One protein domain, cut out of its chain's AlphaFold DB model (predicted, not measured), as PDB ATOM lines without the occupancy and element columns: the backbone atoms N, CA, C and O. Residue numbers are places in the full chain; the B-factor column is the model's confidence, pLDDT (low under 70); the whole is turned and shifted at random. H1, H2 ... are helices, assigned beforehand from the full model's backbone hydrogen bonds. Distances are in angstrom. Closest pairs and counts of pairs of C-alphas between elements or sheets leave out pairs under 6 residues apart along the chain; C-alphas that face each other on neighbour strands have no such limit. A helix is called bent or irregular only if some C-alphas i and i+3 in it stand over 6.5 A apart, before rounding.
ATOM      1  N   GLN A 538     471.518 325.477 387.245       81.50
ATOM      2  CA  GLN A 538     471.121 324.623 386.128       81.50
ATOM      3  C   GLN A 538     471.006 325.409 384.822       81.50
ATOM      4  O   GLN A 538     471.478 324.946 383.792       81.50
ATOM      5  N   ALA A 539     470.459 326.627 384.866       82.50
ATOM      6  CA  ALA A 539     470.330 327.463 383.676       82.50
ATOM      7  C   ALA A 539     471.704 327.816 383.081       82.50
ATOM      8  O   ALA A 539     471.854 327.849 381.860       82.50
ATOM      9  N   VAL A 540     472.714 328.040 383.933       79.38
ATOM     10  CA  VAL A 540     474.101 328.287 383.502       79.38
ATOM     11  C   VAL A 540     474.693 327.044 382.837       79.38
ATOM     12  O   VAL A 540     475.348 327.154 381.802       79.38
ATOM     13  N   TYR A 541     474.443 325.861 383.400       79.69
ATOM     14  CA  TYR A 541     474.909 324.590 382.838       79.69
ATOM     15  C   TYR A 541     474.271 324.279 381.488       79.69
ATOM     16  O   TYR A 541     474.984 323.890 380.562       79.69
ATOM     17  N   ASP A 542     472.965 324.501 381.364       82.00
ATOM     18  CA  ASP A 542     472.227 324.284 380.122       82.00
ATOM     19  C   ASP A 542     472.720 325.238 379.030       82.00
ATOM     20  O   ASP A 542     473.005 324.799 377.922       82.00
ATOM     21  N   TYR A 543     472.920 326.521 379.353       85.19
ATOM     22  CA  TYR A 543     473.456 327.510 378.411       85.19
ATOM     23  C   TYR A 543     474.841 327.145 377.887       85.19
ATOM     24  O   TYR A 543     475.098 327.217 376.690       85.19
ATOM     25  N   ILE A 544     475.736 326.731 378.779       80.62
ATOM     26  CA  ILE A 544     477.092 326.330 378.403       80.62
ATOM     27  C   ILE A 544     477.060 325.079 377.535       80.62
ATOM     28  O   ILE A 544     477.749 325.021 376.519       80.62
ATOM     29  N   THR A 545     476.244 324.099 377.923       79.69
ATOM     30  CA  THR A 545     476.082 322.854 377.171       79.69
ATOM     31  C   THR A 545     475.576 323.144 375.760       79.69
ATOM     32  O   THR A 545     476.227 322.749 374.796       79.69
ATOM     33  N   ASP A 546     474.484 323.900 375.626       84.81
ATOM     34  CA  ASP A 546     473.877 324.221 374.331       84.81
ATOM     35  C   ASP A 546     474.795 325.101 373.463       84.81
ATOM     36  O   ASP A 546     474.915 324.864 372.257       84.81
ATOM     37  N   LEU A 547     475.489 326.083 374.052       85.38
ATOM     38  CA  LEU A 547     476.452 326.929 373.341       85.38
ATOM     39  C   LEU A 547     477.572 326.095 372.716       85.38
ATOM     40  O   LEU A 547     477.840 326.223 371.518       85.38
ATOM     41  N   TYR A 548     478.223 325.242 373.511       80.25
ATOM     42  CA  TYR A 548     479.332 324.428 373.021       80.25
ATOM     43  C   TYR A 548     478.885 323.391 372.021       80.25
ATOM     44  O   TYR A 548     479.557 323.200 371.010       80.25
ATOM     45  N   ASP A 549     477.740 322.770 372.265       80.25
ATOM     46  CA  ASP A 549     477.166 321.816 371.338       80.25
ATOM     47  C   ASP A 549     476.928 322.454 369.967       80.25
ATOM     48  O   ASP A 549     477.401 321.957 368.947       80.25
ATOM     49  N   ASN A 550     476.306 323.637 369.950       84.62
ATOM     50  CA  ASN A 550     476.054 324.392 368.727       84.62
ATOM     51  C   ASN A 550     477.347 324.845 368.018       84.62
ATOM     52  O   ASN A 550     477.360 324.946 366.788       84.62
ATOM     53  N   ILE A 551     478.442 325.097 368.741       82.25
ATOM     54  CA  ILE A 551     479.744 325.363 368.110       82.25
ATOM     55  C   ILE A 551     480.338 324.075 367.522       82.25
ATOM     56  O   ILE A 551     480.768 324.071 366.370       82.25
ATOM     57  N   LEU A 552     480.330 322.972 368.278       76.69
ATOM     58  CA  LEU A 552     480.917 321.690 367.873       76.69
ATOM     59  C   LEU A 552     480.227 321.088 366.643       76.69
ATOM     60  O   LEU A 552     480.908 320.552 365.772       76.69
ATOM     61  N   VAL A 553     478.904 321.227 366.525       75.81
ATOM     62  CA  VAL A 553     478.144 320.796 365.333       75.81
ATOM     63  C   VAL A 553     478.219 321.800 364.171       75.81
ATOM     64  O   VAL A 553     477.560 321.624 363.148       75.81
ATOM     65  N   GLY A 554     478.997 322.880 364.312       80.31
ATOM     66  CA  GLY A 554     479.241 323.871 363.260       80.31
ATOM     67  C   GLY A 554     478.101 324.867 363.018       80.31
ATOM     68  O   GLY A 554     478.166 325.653 362.074       80.31
ATOM     69  N   LYS A 555     477.063 324.881 363.865       85.38
ATOM     70  CA  LYS A 555     475.964 325.859 363.781       85.38
ATOM     71  C   LYS A 555     476.456 327.275 364.094       85.38
ATOM     72  O   LYS A 555     475.992 328.238 363.480       85.38
ATOM     73  N   TYR A 556     477.409 327.411 365.018       88.62
ATOM     74  CA  TYR A 556     478.122 328.661 365.274       88.62
ATOM     75  C   TYR A 556     479.577 328.549 364.824       88.62
ATOM     76  O   TYR A 556     480.359 327.783 365.375       88.62
ATOM     77  N   LEU A 557     479.936 329.333 363.809       85.56
ATOM     78  CA  LEU A 557     481.285 329.348 363.256       85.56
ATOM     79  C   LEU A 557     482.246 330.112 364.178       85.56
ATOM     80  O   LEU A 557     482.014 331.290 364.444       85.56
ATOM     81  N   VAL A 558     483.342 329.463 364.582       85.75
ATOM     82  CA  VAL A 558     484.458 330.074 365.322       85.75
ATOM     83  C   VAL A 558     485.741 329.926 364.509       85.75
ATOM     84  O   VAL A 558     486.216 328.813 364.300       85.75
ATOM     85  N   ARG A 559     486.290 331.040 364.010       86.00
ATOM     86  CA  ARG A 559     487.524 331.059 363.207       86.00
ATOM     87  C   ARG A 559     488.714 331.422 364.076       86.00
ATOM     88  O   ARG A 559     488.649 332.380 364.834       86.00
ATOM     89  N   GLU A 560     489.835 330.747 363.866       80.75
ATOM     90  CA  GLU A 560     491.104 331.029 364.548       80.75
ATOM     91  C   GLU A 560     491.522 332.508 364.412       80.75
ATOM     92  O   GLU A 560     491.804 333.184 365.400       80.75
ATOM     93  N   SER A 561     491.418 333.068 363.199       84.25
ATOM     94  CA  SER A 561     491.780 334.462 362.897       84.25
ATOM     95  C   SER A 561     490.935 335.521 363.619       84.25
ATOM     96  O   SER A 561     491.295 336.697 363.606       84.25
ATOM     97  N   ASN A 562     489.779 335.144 364.180       86.88
ATOM     98  CA  ASN A 562     488.870 336.048 364.891       86.88
ATOM     99  C   ASN A 562     488.241 335.380 366.127       86.88
ATOM    100  O   ASN A 562     487.099 335.667 366.482       86.88
ATOM    101  N   TYR A 563     488.987 334.482 366.769       84.75
ATOM    102  CA  TYR A 563     488.466 333.511 367.734       84.75
ATOM    103  C   TYR A 563     487.643 334.132 368.861       84.75
ATOM    104  O   TYR A 563     486.513 333.724 369.108       84.75
ATOM    105  N   GLU A 564     488.180 335.166 369.508       86.06
ATOM    106  CA  GLU A 564     487.516 335.812 370.641       86.06
ATOM    107  C   GLU A 564     486.190 336.478 370.241       86.06
ATOM    108  O   GLU A 564     485.174 336.305 370.912       86.06
ATOM    109  N   ALA A 565     486.173 337.213 369.126       88.75
ATOM    110  CA  ALA A 565     484.958 337.866 368.657       88.75
ATOM    111  C   ALA A 565     483.943 336.851 368.109       88.75
ATOM    112  O   ALA A 565     482.753 336.999 368.356       88.75
ATOM    113  N   ASP A 566     484.386 335.796 367.426       90.56
ATOM    114  CA  ASP A 566     483.473 334.764 366.934       90.56
ATOM    115  C   ASP A 566     482.826 333.972 368.091       90.56
ATOM    116  O   ASP A 566     481.648 333.624 368.011       90.56
ATOM    117  N   LEU A 567     483.544 333.745 369.199       88.00
ATOM    118  CA  LEU A 567     482.973 333.163 370.420       88.00
ATOM    119  C   LEU A 567     481.925 334.070 371.059       88.00
ATOM    120  O   LEU A 567     480.868 333.593 371.470       88.00
ATOM    121  N   PHE A 568     482.182 335.376 371.117       88.50
ATOM    122  CA  PHE A 568     481.184 336.336 371.588       88.50
ATOM    123  C   PHE A 568     479.958 336.375 370.677       88.50
ATOM    124  O   PHE A 568     478.835 336.440 371.170       88.50
ATOM    125  N   ASP A 569     480.140 336.275 369.360       91.00
ATOM    126  CA  ASP A 569     479.023 336.153 368.423       91.00
ATOM    127  C   ASP A 569     478.229 334.859 368.641       91.00
ATOM    128  O   ASP A 569     476.998 334.886 368.593       91.00
ATOM    129  N   ALA A 570     478.899 333.730 368.888       90.44
ATOM    130  CA  ALA A 570     478.246 332.461 369.207       90.44
ATOM    131  C   ALA A 570     477.424 332.568 370.501       90.44
ATOM    132  O   ALA A 570     476.243 332.222 370.517       90.44
ATOM    133  N   ALA A 571     478.018 333.133 371.549       88.75
ATOM    134  CA  ALA A 571     477.380 333.349 372.840       88.75
ATOM    135  C   ALA A 571     476.156 334.276 372.730       88.75
ATOM    136  O   ALA A 571     475.073 333.951 373.210       88.75
ATOM    137  N   LEU A 572     476.280 335.396 372.010       89.12
ATOM    138  CA  LEU A 572     475.160 336.299 371.741       89.12
ATOM    139  C   LEU A 572     474.043 335.626 370.934       89.12
ATOM    140  O   LEU A 572     472.867 335.857 371.215       89.12
ATOM    141  N   LYS A 573     474.377 334.800 369.935       92.31
ATOM    142  CA  LYS A 573     473.382 334.024 369.172       92.31
ATOM    143  C   LYS A 573     472.651 333.027 370.063       92.31
ATOM    144  O   LYS A 573     471.433 332.925 369.950       92.31
ATOM    145  N   GLU A 574     473.370 332.346 370.951       91.44
ATOM    146  CA  GLU A 574     472.779 331.399 371.894       91.44
ATOM    147  C   GLU A 574     471.855 332.101 372.891       91.44
ATOM    148  O   GLU A 574     470.708 331.701 373.039       91.44
ATOM    149  N   LEU A 575     472.270 333.224 373.487       88.69
ATOM    150  CA  LEU A 575     471.405 334.002 374.386       88.69
ATOM    151  C   LEU A 575     470.125 334.495 373.701       88.69
ATOM    152  O   LEU A 575     469.069 334.582 374.323       88.69
ATOM    153  N   ARG A 576     470.201 334.828 372.409       90.50
ATOM    154  CA  ARG A 576     469.072 335.358 371.630       90.50
ATOM    155  C   ARG A 576     468.156 334.273 371.060       90.50
ATOM    156  O   ARG A 576     467.155 334.618 370.437       90.50
ATOM    157  N   ASN A 577     468.462 332.991 371.251       89.69
ATOM    158  CA  ASN A 577     467.691 331.898 370.655       89.69
ATOM    159  C   ASN A 577     466.372 331.573 371.390       89.69
ATOM    160  O   ASN A 577     465.592 330.764 370.888       89.69
ATOM    161  N   GLY A 578     466.127 332.200 372.549       86.44
ATOM    162  CA  GLY A 578     464.905 332.050 373.348       86.44
ATOM    163  C   GLY A 578     464.884 330.865 374.320       86.44
ATOM    164  O   GLY A 578     463.826 330.558 374.859       86.44
ATOM    165  N   LYS A 579     466.010 330.167 374.538       89.31
ATOM    166  CA  LYS A 579     466.119 329.076 375.528       89.31
ATOM    167  C   LYS A 579     466.684 329.509 376.884       89.31
ATOM    168  O   LYS A 579     466.450 328.831 377.882       89.31
ATOM    169  N   HIS A 580     467.437 330.609 376.930       89.25
ATOM    170  CA  HIS A 580     468.236 331.014 378.096       89.25
ATOM    171  C   HIS A 580     467.858 332.407 378.617       89.25
ATOM    172  O   HIS A 580     468.729 333.224 378.919       89.25
ATOM    173  N   ASP A 581     466.553 332.675 378.734       88.75
ATOM    174  CA  ASP A 581     466.007 334.009 379.030       88.75
ATOM    175  C   ASP A 581     466.580 334.630 380.309       88.75
ATOM    176  O   ASP A 581     467.015 335.771 380.280       88.75
ATOM    177  N   ALA A 582     466.715 333.874 381.405       85.06
ATOM    178  CA  ALA A 582     467.277 334.406 382.653       85.06
ATOM    179  C   ALA A 582     468.715 334.943 382.494       85.06
ATOM    180  O   ALA A 582     469.092 335.939 383.108       85.06
ATOM    181  N   ILE A 583     469.524 334.282 381.662       84.81
ATOM    182  CA  ILE A 583     470.912 334.679 381.397       84.81
ATOM    183  C   ILE A 583     470.939 335.844 380.409       84.81
ATOM    184  O   ILE A 583     471.712 336.786 380.581       84.81
ATOM    185  N   LYS A 584     470.071 335.801 379.396       87.75
ATOM    186  CA  LYS A 584     469.897 336.885 378.432       87.75
ATOM    187  C   LYS A 584     469.460 338.178 379.128       87.75
ATOM    188  O   LYS A 584     470.082 339.206 378.891       87.75
ATOM    189  N   ASP A 585     468.470 338.122 380.012       85.88
ATOM    190  CA  ASP A 585     467.941 339.276 380.746       85.88
ATOM    191  C   ASP A 585     468.997 339.876 381.684       85.88
ATOM    192  O   ASP A 585     469.145 341.099 381.774       85.88
ATOM    193  N   ALA A 586     469.783 339.026 382.354       80.62
ATOM    194  CA  ALA A 586     470.910 339.467 383.173       80.62
ATOM    195  C   ALA A 586     472.004 340.139 382.328       80.62
ATOM    196  O   ALA A 586     472.550 341.173 382.724       80.62
ATOM    197  N   ALA A 587     472.299 339.590 381.145       81.75
ATOM    198  CA  ALA A 587     473.224 340.195 380.199       81.75
ATOM    199  C   ALA A 587     472.694 341.555 379.711       81.75
ATOM    200  O   ALA A 587     473.385 342.561 379.834       81.75
ATOM    201  N   GLU A 588     471.451 341.625 379.245       85.25
ATOM    202  CA  GLU A 588     470.812 342.856 378.773       85.25
ATOM    203  C   GLU A 588     470.806 343.947 379.857       85.25
ATOM    204  O   GLU A 588     471.290 345.054 379.626       85.25
ATOM    205  N   THR A 589     470.413 343.605 381.088       82.75
ATOM    206  CA  THR A 589     470.454 344.516 382.249       82.75
ATOM    207  C   THR A 589     471.864 345.049 382.516       82.75
ATOM    208  O   THR A 589     472.063 346.235 382.812       82.75
ATOM    209  N   ALA A 590     472.873 344.187 382.404       77.12
ATOM    210  CA  ALA A 590     474.260 344.587 382.573       77.12
ATOM    211  C   ALA A 590     474.743 345.523 381.456       77.12
ATOM    212  O   ALA A 590     475.501 346.453 381.739       77.12
ATOM    213  N   PHE A 591     474.298 345.313 380.212       80.69
ATOM    214  CA  PHE A 591     474.629 346.208 379.104       80.69
ATOM    215  C   PHE A 591     474.043 347.598 379.326       80.69
ATOM    216  O   PHE A 591     474.757 348.589 379.209       80.69
ATOM    217  N   GLU A 592     472.775 347.672 379.723       82.44
ATOM    218  CA  GLU A 592     472.103 348.947 379.984       82.44
ATOM    219  C   GLU A 592     472.730 349.701 381.161       82.44
ATOM    220  O   GLU A 592     472.874 350.929 381.141       82.44
ATOM    221  N   THR A 593     473.202 348.965 382.170       78.12
ATOM    222  CA  THR A 593     473.973 349.547 383.275       78.12
ATOM    223  C   THR A 593     475.294 350.140 382.778       78.12
ATOM    224  O   THR A 593     475.630 351.275 383.129       78.12
ATOM    225  N   LEU A 594     476.031 349.412 381.927       76.44
ATOM    226  CA  LEU A 594     477.267 349.899 381.307       76.44
ATOM    227  C   LEU A 594     477.003 351.148 380.454       76.44
ATOM    228  O   LEU A 594     477.727 352.139 380.564       76.44
ATOM    229  N   LYS A 595     475.943 351.120 379.644       80.81
ATOM    230  CA  LYS A 595     475.515 352.226 378.786       80.81
ATOM    231  C   LYS A 595     475.245 353.483 379.595       80.81
ATOM    232  O   LYS A 595     475.856 354.512 379.330       80.81
ATOM    233  N   THR A 596     474.453 353.372 380.657       80.25
ATOM    234  CA  THR A 596     474.128 354.496 381.548       80.25
ATOM    235  C   THR A 596     475.370 355.148 382.166       80.25
ATOM    236  O   THR A 596     475.405 356.360 382.370       80.25
ATOM    237  N   GLN A 597     476.403 354.364 382.475       75.62
ATOM    238  CA  GLN A 597     477.577 354.859 383.198       75.62
ATOM    239  C   GLN A 597     478.720 355.337 382.295       75.62
ATOM    240  O   GLN A 597     479.521 356.176 382.718       75.62
ATOM    241  N   TYR A 598     478.820 354.816 381.069       74.56
ATOM    242  CA  TYR A 598     480.006 354.999 380.231       74.56
ATOM    243  C   TYR A 598     479.732 355.550 378.824       74.56
ATOM    244  O   TYR A 598     480.703 355.811 378.112       74.56
ATOM    245  N   SER A 599     478.479 355.813 378.439       75.38
ATOM    246  CA  SER A 599     478.122 356.322 377.101       75.38
ATOM    247  C   SER A 599     478.634 357.732 376.783       75.38
ATOM    248  O   SER A 599     478.776 358.072 375.613       75.38
ATOM    249  N   THR A 600     478.917 358.570 377.786       79.62
ATOM    250  CA  THR A 600     479.283 359.981 377.557       79.62
ATOM    251  C   THR A 600     480.792 360.150 377.327       79.62
ATOM    252  O   THR A 600     481.567 359.886 378.256       79.62
ATOM    253  N   PRO A 601     481.239 360.622 376.142       74.31
ATOM    254  CA  PRO A 601     482.645 360.928 375.881       74.31
ATOM    255  C   PRO A 601     483.175 362.014 376.818       74.31
ATOM    256  O   PRO A 601     482.485 362.998 377.077       74.31
ATOM    257  N   ARG A 602     484.409 361.862 377.311       79.94
ATOM    258  CA  ARG A 602     485.111 362.920 378.056       79.94
ATOM    259  C   ARG A 602     486.114 363.609 377.141       79.94
ATOM    260  O   ARG A 602     486.756 362.964 376.318       79.94
ATOM    261  N   ASP A 603     486.320 364.908 377.320       79.25
ATOM    262  CA  ASP A 603     487.258 365.664 376.477       79.25
ATOM    263  C   ASP A 603     488.702 365.151 376.585       79.25
ATOM    264  O   ASP A 603     489.451 365.182 375.610       79.25
ATOM    265  N   THR A 604     489.056 364.601 377.750       82.25
ATOM    266  CA  THR A 604     490.355 363.986 378.060       82.25
ATOM    267  C   THR A 604     490.529 362.571 377.504       82.25
ATOM    268  O   THR A 604     491.598 361.984 377.661       82.25
ATOM    269  N   ASP A 605     489.486 361.981 376.917       80.69
ATOM    270  CA  ASP A 605     489.561 360.642 376.340       80.69
ATOM    271  C   ASP A 605     490.410 360.655 375.061       80.69
ATOM    272  O   ASP A 605     490.291 361.556 374.225       80.69
ATOM    273  N   SER A 606     491.241 359.626 374.878       82.94
ATOM    274  CA  SER A 606     491.903 359.388 373.592       82.94
ATOM    275  C   SER A 606     490.878 359.026 372.513       82.94
ATOM    276  O   SER A 606     489.765 358.594 372.821       82.94
ATOM    277  N   ASP A 607     491.252 359.140 371.240       81.31
ATOM    278  CA  ASP A 607     490.353 358.825 370.118       81.31
ATOM    279  C   ASP A 607     489.823 357.381 370.180       81.31
ATOM    280  O   ASP A 607     488.646 357.133 369.929       81.31
ATOM    281  N   PHE A 608     490.658 356.439 370.631       79.19
ATOM    282  CA  PHE A 608     490.251 355.054 370.889       79.19
ATOM    283  C   PHE A 608     489.171 354.951 371.980       79.19
ATOM    284  O   PHE A 608     488.196 354.218 371.826       79.19
ATOM    285  N   LYS A 609     489.295 355.722 373.069       77.69
ATOM    286  CA  LYS A 609     488.308 355.743 374.160       77.69
ATOM    287  C   LYS A 609     486.990 356.379 373.723       77.69
ATOM    288  O   LYS A 609     485.925 355.860 374.054       77.69
ATOM    289  N   LYS A 610     487.049 357.466 372.950       81.88
ATOM    290  CA  LYS A 610     485.858 358.121 372.385       81.88
ATOM    291  C   LYS A 610     485.084 357.168 371.477       81.88
ATOM    292  O   LYS A 610     483.871 357.060 371.631       81.88
ATOM    293  N   LEU A 611     485.786 356.413 370.627       80.25
ATOM    294  CA  LEU A 611     485.186 355.387 369.771       80.25
ATOM    295  C   LEU A 611     484.444 354.310 370.582       80.25
ATOM    296  O   LEU A 611     483.329 353.935 370.239       80.25
ATOM    297  N   ILE A 612     485.025 353.829 371.684       76.38
ATOM    298  CA  ILE A 612     484.405 352.768 372.497       76.38
ATOM    299  C   ILE A 612     483.183 353.280 373.259       76.38
ATOM    300  O   ILE A 612     482.159 352.600 373.307       76.38
ATOM    301  N   ARG A 613     483.247 354.497 373.810       81.81
ATOM    302  CA  ARG A 613     482.080 355.128 374.443       81.81
ATOM    303  C   ARG A 613     480.956 355.381 373.444       81.81
ATOM    304  O   ARG A 613     479.797 355.186 373.793       81.81
ATOM    305  N   GLN A 614     481.294 355.735 372.205       82.38
ATOM    306  CA  GLN A 614     480.326 355.862 371.120       82.38
ATOM    307  C   GLN A 614     479.649 354.520 370.803       82.38
ATOM    308  O   GLN A 614     478.425 354.467 370.737       82.38
ATOM    309  N   ILE A 615     480.410 353.421 370.708       81.12
ATOM    310  CA  ILE A 615     479.847 352.068 370.535       81.12
ATOM    311  C   ILE A 615     478.874 351.734 371.677       81.12
ATOM    312  O   ILE A 615     477.770 351.261 371.420       81.12
ATOM    313  N   ILE A 616     479.255 352.008 372.929       80.62
ATOM    314  CA  ILE A 616     478.401 351.788 374.108       80.62
ATOM    315  C   ILE A 616     477.126 352.652 374.049       80.62
ATOM    316  O   ILE A 616     476.057 352.187 374.430       80.62
ATOM    317  N   ALA A 617     477.227 353.896 373.573       85.12
ATOM    318  CA  ALA A 617     476.108 354.833 373.496       85.12
ATOM    319  C   ALA A 617     475.090 354.486 372.396       85.12
ATOM    320  O   ALA A 617     473.890 354.640 372.608       85.12
ATOM    321  N   GLU A 618     475.565 354.049 371.227       86.88
ATOM    322  CA  GLU A 618     474.744 353.898 370.017       86.88
ATOM    323  C   GLU A 618     474.156 352.493 369.834       86.88
ATOM    324  O   GLU A 618     473.184 352.324 369.096       86.88
ATOM    325  N   LYS A 619     474.741 351.470 370.465       89.12
ATOM    326  CA  LYS A 619     474.297 350.081 370.307       89.12
ATOM    327  C   LYS A 619     473.193 349.721 371.298       89.12
ATOM    328  O   LYS A 619     473.141 350.216 372.422       89.12
ATOM    329  N   GLU A 620     472.351 348.785 370.876       89.31
ATOM    330  CA  GLU A 620     471.408 348.062 371.737       89.31
ATOM    331  C   GLU A 620     471.853 346.608 371.883       89.31
ATOM    332  O   GLU A 620     472.446 346.054 370.945       89.31
ATOM    333  N   PHE A 621     471.500 345.959 373.001       86.94
ATOM    334  CA  PHE A 621     471.885 344.567 373.271       86.94
ATOM    335  C   PHE A 621     471.529 343.625 372.114       86.94
ATOM    336  O   PHE A 621     472.335 342.772 371.750       86.94
ATOM    337  N   ALA A 622     470.377 343.817 371.465       88.81
ATOM    338  CA  ALA A 622     469.929 343.019 370.318       88.81
ATOM    339  C   ALA A 622     470.843 343.117 369.076       88.81
ATOM    340  O   ALA A 622     470.854 342.211 368.245       88.81
ATOM    341  N   THR A 623     471.612 344.200 368.953       91.50
ATOM    342  CA  THR A 623     472.450 344.519 367.779       91.50
ATOM    343  C   THR A 623     473.948 344.384 368.034       91.50
ATOM    344  O   THR A 623     474.745 344.589 367.116       91.50
ATOM    345  N   LEU A 624     474.340 344.047 369.267       89.25
ATOM    346  CA  LEU A 624     475.738 343.811 369.604       89.25
ATOM    347  C   LEU A 624     476.311 342.676 368.763       89.25
ATOM    348  O   LEU A 624     475.655 341.650 368.543       89.25
ATOM    349  N   THR A 625     477.551 342.876 368.345       91.19
ATOM    350  CA  THR A 625     478.395 341.868 367.712       91.19
ATOM    351  C   THR A 625     479.543 341.497 368.641       91.19
ATOM    352  O   THR A 625     479.891 342.232 369.570       91.19
ATOM    353  N   GLY A 626     480.192 340.377 368.364       88.62
ATOM    354  CA  GLY A 626     481.373 339.955 369.092       88.62
ATOM    355  C   GLY A 626     482.547 340.917 368.940       88.62
ATOM    356  O   GLY A 626     483.319 341.097 369.876       88.62
ATOM    357  N   ASN A 627     482.650 341.627 367.811       88.94
ATOM    358  CA  ASN A 627     483.638 342.697 367.656       88.94
ATOM    359  C   ASN A 627     483.343 343.897 368.564       88.94
ATOM    360  O   ASN A 627     484.279 344.437 369.155       88.94
ATOM    361  N   ASP A 628     482.069 344.273 368.716       87.81
ATOM    362  CA  ASP A 628     481.665 345.330 369.650       87.81
ATOM    363  C   ASP A 628     482.074 344.937 371.084       87.81
ATOM    364  O   ASP A 628     482.747 345.700 371.777       87.81
ATOM    365  N   LEU A 629     481.765 343.703 371.502       82.75
ATOM    366  CA  LEU A 629     482.115 343.194 372.833       82.75
ATOM    367  C   LEU A 629     483.627 343.056 373.059       82.75
ATOM    368  O   LEU A 629     484.115 343.386 374.140       82.75
ATOM    369  N   ARG A 630     484.390 342.629 372.047       85.31
ATOM    370  CA  ARG A 630     485.858 342.536 372.115       85.31
ATOM    371  C   ARG A 630     486.504 343.905 372.329       85.31
ATOM    372  O   ARG A 630     487.407 344.039 373.155       85.31
ATOM    373  N   LEU A 631     486.013 344.933 371.636       80.94
ATOM    374  CA  LEU A 631     486.474 346.309 371.824       80.94
ATOM    375  C   LEU A 631     486.121 346.831 373.223       80.94
ATOM    376  O   LEU A 631     486.997 347.347 373.921       80.94
ATOM    377  N   VAL A 632     484.882 346.624 373.675       77.25
ATOM    378  CA  VAL A 632     484.430 347.026 375.019       77.25
ATOM    379  C   VAL A 632     485.250 346.343 376.121       77.25
ATOM    380  O   VAL A 632     485.665 347.001 377.076       77.25
ATOM    381  N   LYS A 633     485.573 345.053 375.968       77.38
ATOM    382  CA  LYS A 633     486.453 344.321 376.892       77.38
ATOM    383  C   LYS A 633     487.847 344.943 376.971       77.38
ATOM    384  O   LYS A 633     488.338 345.181 378.073       77.38
ATOM    385  N   SER A 634     488.469 345.243 375.826       73.56
ATOM    386  CA  SER A 634     489.816 345.835 375.791       73.56
ATOM    387  C   SER A 634     489.900 347.160 376.560       73.56
ATOM    388  O   SER A 634     490.883 347.416 377.253       73.56
ATOM    389  N   TYR A 635     488.831 347.961 376.518       70.56
ATOM    390  CA  TYR A 635     488.720 349.210 377.264       70.56
ATOM    391  C   TYR A 635     488.633 348.993 378.776       70.56
ATOM    392  O   TYR A 635     489.388 349.604 379.534       70.56
ATOM    393  N   LEU A 636     487.752 348.093 379.217       66.06
ATOM    394  CA  LEU A 636     487.479 347.866 380.639       66.06
ATOM    395  C   LEU A 636     488.668 347.239 381.380       66.06
ATOM    396  O   LEU A 636     488.886 347.558 382.547       66.06
ATOM    397  N   VAL A 637     489.482 346.424 380.698       64.00
ATOM    398  CA  VAL A 637     490.737 345.878 381.250       64.00
ATOM    399  C   VAL A 637     491.797 346.970 381.453       64.00
ATOM    400  O   VAL A 637     492.578 346.886 382.396       64.00
ATOM    401  N   SER A 638     491.825 348.002 380.603       60.28
ATOM    402  CA  SER A 638     492.874 349.034 380.631       60.28
ATOM    403  C   SER A 638     492.666 350.166 381.651       60.28
ATOM    404  O   SER A 638     493.628 350.858 381.970       60.28
ATOM    405  N   GLU A 639     491.447 350.371 382.171       58.59
ATOM    406  CA  GLU A 639     491.084 351.610 382.897       58.59
ATOM    407  C   GLU A 639     490.483 351.419 384.299       58.59
ATOM    408  O   GLU A 639     490.415 352.377 385.066       58.59
ATOM    409  N   LEU A 640     490.017 350.222 384.663       56.72
ATOM    410  CA  LEU A 640     489.356 350.008 385.953       56.72
ATOM    411  C   LEU A 640     490.369 349.554 387.012       56.72
ATOM    412  O   LEU A 640     490.466 348.370 387.303       56.72
ATOM    413  N   THR A 641     491.136 350.459 387.608       51.97
ATOM    414  CA  THR A 641     491.960 350.109 388.780       51.97
ATOM    415  C   THR A 641     491.082 349.961 390.036       51.97
ATOM    416  O   THR A 641     490.405 350.910 390.422       51.97
ATOM    417  N   ASP A 642     491.114 348.773 390.647       49.09
ATOM    418  CA  ASP A 642     490.889 348.460 392.074       49.09
ATOM    419  C   ASP A 642     489.512 348.588 392.771       49.09
ATOM    420  O   ASP A 642     489.467 348.541 393.992       49.09
ATOM    421  N   ASP A 643     488.372 348.572 392.068       45.88
ATOM    422  CA  ASP A 643     487.061 348.278 392.715       45.88
ATOM    423  C   ASP A 643     486.144 347.409 391.818       45.88
ATOM    424  O   ASP A 643     485.040 347.770 391.403       45.88
ATOM    425  N   GLN A 644     486.669 346.243 391.424       50.31
ATOM    426  CA  GLN A 644     486.314 345.542 390.180       50.31
ATOM    427  C   GLN A 644     485.186 344.483 390.215       50.31
ATOM    428  O   GLN A 644     484.988 343.804 389.206       50.31
ATOM    429  N   GLU A 645     484.399 344.319 391.282       49.44
ATOM    430  CA  GLU A 645     483.395 343.229 391.307       49.44
ATOM    431  C   GLU A 645     482.054 343.545 390.620       49.44
ATOM    432  O   GLU A 645     481.393 342.638 390.119       49.44
ATOM    433  N   LYS A 646     481.636 344.816 390.535       46.62
ATOM    434  CA  LYS A 646     480.263 345.166 390.102       46.62
ATOM    435  C   LYS A 646     480.087 345.406 388.594       46.62
ATOM    436  O   LYS A 646     478.955 345.540 388.141       46.62
ATOM    437  N   PHE A 647     481.170 345.446 387.811       53.03
ATOM    438  CA  PHE A 647     481.152 345.992 386.438       53.03
ATOM    439  C   PHE A 647     481.455 345.001 385.313       53.03
ATOM    440  O   PHE A 647     481.584 345.398 384.157       53.03
ATOM    441  N   LYS A 648     481.535 343.704 385.616       56.78
ATOM    442  CA  LYS A 648     481.919 342.685 384.633       56.78
ATOM    443  C   LYS A 648     480.789 341.724 384.269       56.78
ATOM    444  O   LYS A 648     481.069 340.587 383.932       56.78
ATOM    445  N   THR A 649     479.508 342.075 384.379       57.03
ATOM    446  CA  THR A 649     478.462 341.036 384.266       57.03
ATOM    447  C   THR A 649     478.383 340.393 382.873       57.03
ATOM    448  O   THR A 649     478.619 339.192 382.765       57.03
ATOM    449  N   ILE A 650     478.200 341.179 381.802       59.12
ATOM    450  CA  ILE A 650     478.300 340.669 380.417       59.12
ATOM    451  C   ILE A 650     479.686 340.114 380.127       59.12
ATOM    452  O   ILE A 650     479.811 339.033 379.560       59.12
ATOM    453  N   ILE A 651     480.726 340.863 380.496       61.91
ATOM    454  CA  ILE A 651     482.093 340.501 380.126       61.91
ATOM    455  C   ILE A 651     482.521 339.215 380.795       61.91
ATOM    456  O   ILE A 651     483.192 338.448 380.133       61.91
ATOM    457  N   SER A 652     482.090 338.910 382.014       63.16
ATOM    458  CA  SER A 652     482.480 337.650 382.638       63.16
ATOM    459  C   SER A 652     481.624 336.468 382.213       63.16
ATOM    460  O   SER A 652     482.140 335.366 382.204       63.16
ATOM    461  N   LEU A 653     480.401 336.667 381.707       62.94
ATOM    462  CA  LEU A 653     479.674 335.615 380.972       62.94
ATOM    463  C   LEU A 653     480.393 335.260 379.659       62.94
ATOM    464  O   LEU A 653     480.479 334.107 379.231       62.94
ATOM    465  N   MET A 654     480.966 336.284 379.040       68.44
ATOM    466  CA  MET A 654     481.796 336.192 377.849       68.44
ATOM    467  C   MET A 654     483.211 335.648 378.162       68.44
ATOM    468  O   MET A 654     483.737 334.847 377.398       68.44
ATOM    469  N   GLU A 655     483.819 335.990 379.303       69.38
ATOM    470  CA  GLU A 655     485.084 335.415 379.789       69.38
ATOM    471  C   GLU A 655     484.888 333.970 380.222       69.38
ATOM    472  O   GLU A 655     485.748 333.153 379.931       69.38
ATOM    473  N   LEU A 656     483.745 333.625 380.821       68.12
ATOM    474  CA  LEU A 656     483.362 332.242 381.083       68.12
ATOM    475  C   LEU A 656     483.384 331.454 379.793       68.12
ATOM    476  O   LEU A 656     483.998 330.394 379.745       68.12
ATOM    477  N   THR A 657     482.756 332.006 378.752       68.12
ATOM    478  CA  THR A 657     482.741 331.424 377.412       68.12
ATOM    479  C   THR A 657     484.164 331.293 376.874       68.12
ATOM    480  O   THR A 657     484.525 330.230 376.408       68.12
ATOM    481  N   ILE A 658     485.029 332.298 377.004       71.56
ATOM    482  CA  ILE A 658     486.426 332.182 376.544       71.56
ATOM    483  C   ILE A 658     487.226 331.146 377.350       71.56
ATOM    484  O   ILE A 658     487.987 330.363 376.788       71.56
ATOM    485  N   GLU A 659     487.125 331.142 378.677       68.56
ATOM    486  CA  GLU A 659     487.918 330.247 379.522       68.56
ATOM    487  C   GLU A 659     487.458 328.797 379.377       68.56
ATOM    488  O   GLU A 659     488.288 327.890 379.299       68.56
ATOM    489  N   THR A 660     486.148 328.570 379.261       65.25
ATOM    490  CA  THR A 660     485.610 327.237 378.967       65.25
ATOM    491  C   THR A 660     485.872 326.825 377.514       65.25
ATOM    492  O   THR A 660     486.150 325.650 377.269       65.25
ATOM    493  N   SER A 661     485.924 327.758 376.553       67.44
ATOM    494  CA  SER A 661     486.160 327.427 375.142       67.44
ATOM    495  C   SER A 661     487.580 326.961 374.897       67.44
ATOM    496  O   SER A 661     487.784 326.104 374.047       67.44
ATOM    497  N   LYS A 662     488.558 327.429 375.679       67.00
ATOM    498  CA  LYS A 662     489.936 326.913 375.627       67.00
ATOM    499  C   LYS A 662     490.018 325.398 375.855       67.00
ATOM    500  O   LYS A 662     491.002 324.795 375.444       67.00
ATOM    501  N   ILE A 663     489.014 324.792 376.501       61.97
ATOM    502  CA  ILE A 663     488.951 323.344 376.757       61.97
ATOM    503  C   ILE A 663     488.137 322.583 375.722       61.97
ATOM    504  O   ILE A 663     488.456 321.434 375.448       61.97
ATOM    505  N   PHE A 664     487.095 323.178 375.146       65.06
ATOM    506  CA  PHE A 664     486.245 322.473 374.180       65.06
ATOM    507  C   PHE A 664     486.613 322.784 372.722       65.06
ATOM    508  O   PHE A 664     486.273 322.021 371.820       65.06
ATOM    509  N   ILE A 665     487.305 323.899 372.484       67.06
ATOM    510  CA  ILE A 665     487.624 324.468 371.170       67.06
ATOM    511  C   ILE A 665     489.014 325.134 371.257       67.06
ATOM    512  O   ILE A 665     489.111 326.362 371.349       67.06
TER     513      ILE A 665
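AT A GLANCE: This is residues 538 to 665 of the 668 residues of the protein "Fibronectin type-III domain-containing protein" of Desulfotomaculum aquiferis (UniProt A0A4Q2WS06). The longest helix, H3, runs along one side of a body of crossed helices, from H1, H2 and H6 near one end to H4 near the other, and H5 packs on H2 and H4. Residues 638 to 643 stick out. The 128 printed residues hold six named helices, H1 to H6, and no named strand: all helix, compact, radius of gyration of the C-alphas 14.8 A, spans 47 by 31 by 28 A.

IN THESE COORDINATES: Find C-alpha 538 at (471.121, 324.623, 386.128), where H1, residues 538 to 552, begins. Next come H2, residues 560 to 575, irregular with C-alphas 561 and 564 8.9 A apart; H3, residues 581 to 598, 25.3 A long; H4, residues 607 to 618; H5, residues 626 to 639; and H6, residues 649 to 664, which ends with C-alpha 664 at (486.245, 322.473, 374.180).

HOW THE PARTS SIT: H1 and H2, a hairpin, touch (closest C-alphas Leu 547 and Glu 574, 6.0 A). H2 touches H5 about perpendicular at 77 degrees (Ala 565 and Gly 626, 4.2 A). Every O i to N i+4 pair is within hydrogen-bond range in H1, H3 and H4; H2 has 10 of 12, H5 9 of 10, H6 11 of 12.

THE WHOLE: The printed part has no cut; pLDDT is under 70 at residues 636 to 657 and 659 to 665.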